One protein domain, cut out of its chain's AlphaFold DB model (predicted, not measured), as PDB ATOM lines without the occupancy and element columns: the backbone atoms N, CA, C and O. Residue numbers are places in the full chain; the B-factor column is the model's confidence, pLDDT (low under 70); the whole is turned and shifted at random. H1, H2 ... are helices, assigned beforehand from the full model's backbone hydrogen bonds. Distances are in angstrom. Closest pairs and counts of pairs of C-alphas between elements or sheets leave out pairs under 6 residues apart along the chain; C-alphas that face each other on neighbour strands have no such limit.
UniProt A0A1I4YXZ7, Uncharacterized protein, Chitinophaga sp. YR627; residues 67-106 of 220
ATOM      1  N   VAL A  67       9.446   1.722 107.886       97.75
ATOM      2  CA  VAL A  67       9.443   3.179 107.681       97.75
ATOM      3  C   VAL A  67       8.996   3.904 108.953       97.75
ATOM      4  O   VAL A  67       7.989   3.557 109.582       97.75
ATOM      5  N   GLY A  68       9.735   4.946 109.327       95.94
ATOM      6  CA  GLY A  68       9.566   5.723 110.552       95.94
ATOM      7  C   GLY A  68      10.190   5.082 111.795       95.94
ATOM      8  O   GLY A  68      10.060   5.635 112.891       95.94
ATOM      9  N   ARG A  69      10.846   3.925 111.647       96.56
ATOM     10  CA  ARG A  69      11.608   3.239 112.702       96.56
ATOM     11  C   ARG A  69      13.060   3.020 112.288       96.56
ATOM     12  O   ARG A  69      13.953   3.317 113.081       96.56
ATOM     13  N   ASP A  70      13.279   2.475 111.096       97.62
ATOM     14  CA  ASP A  70      14.585   2.033 110.617       97.62
ATOM     15  C   ASP A  70      15.105   2.980 109.515       97.62
ATOM     16  O   ASP A  70      14.419   3.168 108.507       97.62
ATOM     17  N   PRO A  71      16.319   3.557 109.649       97.44
ATOM     18  CA  PRO A  71      16.828   4.557 108.701       97.44
ATOM     19  C   PRO A  71      16.914   4.083 107.244       97.44
ATOM     20  O   PRO A  71      16.718   4.875 106.328       97.44
ATOM     21  N   GLU A  72      17.197   2.797 107.030       97.44
ATOM     22  CA  GLU A  72      17.293   2.187 105.698       97.44
ATOM     23  C   GLU A  72      15.934   2.141 104.969       97.44
ATOM     24  O   GLU A  72      15.881   2.348 103.759       97.44
ATOM     25  N   ALA A  73      14.822   1.978 105.696       97.50
ATOM     26  CA  ALA A  73      13.478   2.068 105.118       97.50
ATOM     27  C   ALA A  73      13.059   3.522 104.848       97.50
ATOM     28  O   ALA A  73      12.368   3.801 103.870       97.50
ATOM     29  N   ASP A  74      13.497   4.470 105.679       97.31
ATOM     30  CA  ASP A  74      13.253   5.895 105.427       97.31
ATOM     31  C   ASP A  74      13.993   6.373 104.166       97.31
ATOM     32  O   ASP A  74      13.436   7.102 103.341       97.31
ATOM     33  N   GLU A  75      15.234   5.921 103.971       97.56
ATOM     34  CA  GLU A  75      15.992   6.187 102.747       97.56
ATOM     35  C   GLU A  75      15.325   5.563 101.518       97.56
ATOM     36  O   GLU A  75      15.258   6.209 100.471       97.56
ATOM     37  N   TRP A  76      14.746   4.368 101.655       97.38
ATOM     38  CA  TRP A  76      13.952   3.755 100.594       97.38
ATOM     39  C   TRP A  76      12.782   4.646 100.156       97.38
ATOM     40  O   TRP A  76      12.645   4.912  98.962       97.38
ATOM     41  N   VAL A  77      11.998   5.203 101.091       96.94
ATOM     42  CA  VAL A  77      10.891   6.130 100.760       96.94
ATOM     43  C   VAL A  77      11.399   7.340  99.981       96.94
ATOM     44  O   VAL A  77      10.759   7.786  99.028       96.94
ATOM     45  N   LYS A  78      12.564   7.870 100.361       95.81
ATOM     46  CA  LYS A  78      13.183   8.989  99.649       95.81
ATOM     47  C   LYS A  78      13.575   8.606  98.220       95.81
ATOM     48  O   LYS A  78      13.326   9.397  97.315       95.81
ATOM     49  N   THR A  79      14.140   7.419  98.014       95.94
ATOM     50  CA  THR A  79      14.463   6.899  96.676       95.94
ATOM     51  C   THR A  79      13.206   6.748  95.822       95.94
ATOM     52  O   THR A  79      13.170   7.286  94.717       95.94
ATOM     53  N   GLN A  80      12.144   6.131  96.352       94.62
ATOM     54  CA  GLN A  80      10.867   5.997  95.637       94.62
ATOM     55  C   GLN A  80      10.280   7.368  95.258       94.62
ATOM     56  O   GLN A  80       9.838   7.579  94.128       94.62
ATOM     57  N   TYR A  81      10.336   8.339  96.175       95.75
ATOM     58  CA  TYR A  81       9.931   9.715  95.890       95.75
ATOM     59  C   TYR A  81      10.781  10.354  94.784       95.75
ATOM     60  O   TYR A  81      10.249  11.038  93.906       95.75
ATOM     61  N   ASP A  82      12.097  10.151  94.817       95.31
ATOM     62  CA  ASP A  82      13.016  10.744  93.851       95.31
ATOM     63  C   ASP A  82      12.833  10.201  92.427       95.31
ATOM     64  O   ASP A  82      13.075  10.954  91.476       95.31
ATOM     65  N   GLU A  83      12.358   8.961  92.298       93.88
ATOM     66  CA  GLU A  83      12.015   8.287  91.037       93.88
ATOM     67  C   GLU A  83      10.575   8.552  90.564       93.88
ATOM     68  O   GLU A  83      10.251   8.316  89.398       93.88
ATOM     69  N   SER A  84       9.715   9.077  91.440       93.00
ATOM     70  CA  SER A  84       8.337   9.445  91.106       93.00
ATOM     71  C   SER A  84       8.247  10.681  90.197       93.00
ATOM     72  O   SER A  84       9.226  11.379  89.922       93.00
ATOM     73  N   ASP A  85       7.028  11.018  89.772       92.88
ATOM     74  CA  ASP A  85       6.749  12.265  89.050       92.88
ATOM     75  C   ASP A  85       6.825  13.528  89.937       92.88
ATOM     76  O   ASP A  85       6.716  14.647  89.426       92.88
ATOM     77  N   LYS A  86       7.035  13.357  91.252       91.25
ATOM     78  CA  LYS A  86       7.112  14.415  92.274       91.25
ATOM     79  C   LYS A  86       5.871  15.311  92.306       91.25
ATOM     80  O   LYS A  86       5.965  16.493  92.640       91.25
ATOM     81  N   SER A  87       4.713  14.750  91.958       92.00
ATOM     82  CA  SER A  87       3.415  15.427  92.046       92.00
ATOM     83  C   SER A  87       3.008  15.731  93.495       92.00
ATOM     84  O   SER A  87       2.416  16.778  93.759       92.00
ATOM     85  N   ASP A  88       3.400  14.865  94.431       93.88
ATOM     86  CA  ASP A  88       3.235  15.041  95.874       93.88
ATOM     87  C   ASP A  88       4.510  15.575  96.563       93.88
ATOM     88  O   ASP A  88       5.577  15.731  95.968       93.88
ATOM     89  N   SER A  89       4.413  15.867  97.864       94.88
ATOM     90  CA  SER A  89       5.573  16.236  98.691       94.88
ATOM     91  C   SER A  89       6.236  15.007  99.319       94.88
ATOM     92  O   SER A  89       5.555  14.043  99.658       94.88
ATOM     93  N   LEU A  90       7.545  15.071  99.576       93.19
ATOM     94  CA  LEU A  90       8.252  14.008 100.302       93.19
ATOM     95  C   LEU A  90       7.642  13.736 101.694       93.19
ATOM     96  O   LEU A  90       7.567  12.591 102.124       93.19
ATOM     97  N   GLU A  91       7.152  14.771 102.384       94.69
ATOM     98  CA  GLU A  91       6.459  14.608 103.672       94.69
ATOM     99  C   GLU A  91       5.183  13.767 103.528       94.69
ATOM    100  O   GLU A  91       4.913  12.904 104.358       94.69
ATOM    101  N   PHE A  92       4.415  13.975 102.452       94.88
ATOM    102  CA  PHE A  92       3.233  13.161 102.169       94.88
ATOM    103  C   PHE A  92       3.601  11.683 101.990       94.88
ATOM    104  O   PHE A  92       2.941  10.826 102.569       94.88
ATOM    105  N   TRP A  93       4.687  11.393 101.268       95.12
ATOM    106  CA  TRP A  93       5.193  10.030 101.092       95.12
ATOM    107  C   TRP A  93       5.588   9.388 102.426       95.12
ATOM    108  O   TRP A  93       5.144   8.281 102.722       95.12
ATOM    109  N   TYR A  94       6.331  10.091 103.285       94.25
ATOM    110  CA  TYR A  94       6.669   9.565 104.613       94.25
ATOM    111  C   TYR A  94       5.439   9.261 105.466       94.25
ATOM    112  O   TYR A  94       5.404   8.232 106.135       94.25
ATOM    113  N   GLN A  95       4.418  10.123 105.446       94.69
ATOM    114  CA  GLN A  95       3.176   9.847 106.175       94.69
ATOM    115  C   GLN A  95       2.405   8.673 105.564       94.69
ATOM    116  O   GLN A  95       1.842   7.876 106.310       94.69
ATOM    117  N   HIS A  96       2.397   8.553 104.234       94.50
ATOM    118  CA  HIS A  96       1.733   7.466 103.519       94.50
ATOM    119  C   HIS A  96       2.358   6.103 103.836       94.50
ATOM    120  O   HIS A  96       1.638   5.149 104.116       94.50
ATOM    121  N   TYR A  97       3.690   6.028 103.852       95.69
ATOM    122  CA  TYR A  97       4.434   4.794 104.107       95.69
ATOM    123  C   TYR A  97       4.735   4.548 105.587       95.69
ATOM    124  O   TYR A  97       5.360   3.549 105.921       95.69
ATOM    125  N   LYS A  98       4.319   5.414 106.514       96.38
ATOM    126  CA  LYS A  98       4.643   5.246 107.936       96.38
ATOM    127  C   LYS A  98       4.148   3.898 108.476       96.38
ATOM    128  O   LYS A  98       2.954   3.615 108.450       96.38
ATOM    129  N   GLY A  99       5.061   3.104 109.040       95.56
ATOM    130  CA  GLY A  99       4.761   1.757 109.539       95.56
ATOM    131  C   GLY A  99       4.749   0.662 108.466       95.56
ATOM    132  O   GLY A  99       4.488  -0.492 108.795       95.56
ATOM    133  N   TYR A 100       5.043   0.996 107.208       96.06
ATOM    134  CA  TYR A 100       5.230   0.031 106.127       96.06
ATOM    135  C   TYR A 100       6.541  -0.745 106.310       96.06
ATOM    136  O   TYR A 100       7.573  -0.155 106.641       96.06
ATOM    137  N   TYR A 101       6.494  -2.058 106.085       97.19
ATOM    138  CA  TYR A 101       7.663  -2.937 106.089       97.19
ATOM    139  C   TYR A 101       8.224  -3.064 104.673       97.19
ATOM    140  O   TYR A 101       7.527  -3.525 103.775       97.19
ATOM    141  N   VAL A 102       9.491  -2.699 104.480       97.06
ATOM    142  CA  VAL A 102      10.156  -2.728 103.170       97.06
ATOM    143  C   VAL A 102      10.780  -4.108 102.947       97.06
ATOM    144  O   VAL A 102      11.906  -4.373 103.369       97.06
ATOM    145  N   ILE A 103      10.032  -5.019 102.318       96.50
ATOM    146  CA  ILE A 103      10.418  -6.435 102.165       96.50
ATOM    147  C   ILE A 103      11.660  -6.606 101.280       96.50
ATOM    148  O   ILE A 103      12.481  -7.477 101.560       96.50
ATOM    149  N   GLU A 104      11.864  -5.746 100.278       94.38
ATOM    150  CA  GLU A 104      13.065  -5.785  99.423       94.38
ATOM    151  C   GLU A 104      14.383  -5.606 100.201       94.38
ATOM    152  O   GLU A 104      15.439  -6.034  99.740       94.38
ATOM    153  N   LEU A 105      14.322  -5.008 101.398       96.62
ATOM    154  CA  LEU A 105      15.466  -4.793 102.287       96.62
ATOM    155  C   LEU A 105      15.551  -5.845 103.408       96.62
ATOM    156  O   LEU A 105      16.329  -5.688 104.354       96.62
ATOM    157  N   ALA A 106      14.745  -6.908 103.346       97.06
ATOM    158  CA  ALA A 106      14.744  -7.973 104.341       97.06
ATOM    159  C   ALA A 106      16.115  -8.659 104.455       97.06
ATOM    160  O   ALA A 106      16.785  -8.957 103.467       97.06
TER     161      ALA A 106
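This is residues 67 to 106 of the 220 residues of an uncharacterized protein of Chitinophaga sp. YR627 (UniProt A0A1I4YXZ7). A longer helix, H1, has a shorter helix, H2, packed on one side of it at a steep angle, and residues 83 to 88 stick out where the chain turns from one to the other. After H2, residues 98 to 106 form a tail without a named element. The printed part has 40 residues, with two named helices in the order H1, H2 and no named strand; its class is all helix. It is compact, with a radius of gyration of the C-alphas of 9.6 A, and elongated, spanning 28 by 17 by 13 A.

Look first at H1, residues 71 to 83, then at H2, residues 90 to 97. They touch, and their closest C-alphas are those of Tyr 81 and Leu 90, 6.4 A apart. Their lines stand at a steep tilt of 61 degrees, opposite ways. Every O i to N i+4 pair in H1 and H2 is within hydrogen-bond range.

Find C-alpha 71 at (16.828, 4.557, 108.701); from there H1 runs 18.7 A to C-alpha 83. H2 runs 10.7 A from C-alpha 90 to C-alpha 97 at (4.434, 4.794, 104.107).

The C-alphas of Ser 87 and Ala 106 are the farthest apart, at 28.8 A. The link from H1 to H2 is short, and the printed part has no cut. No printed residue has a pLDDT under 70.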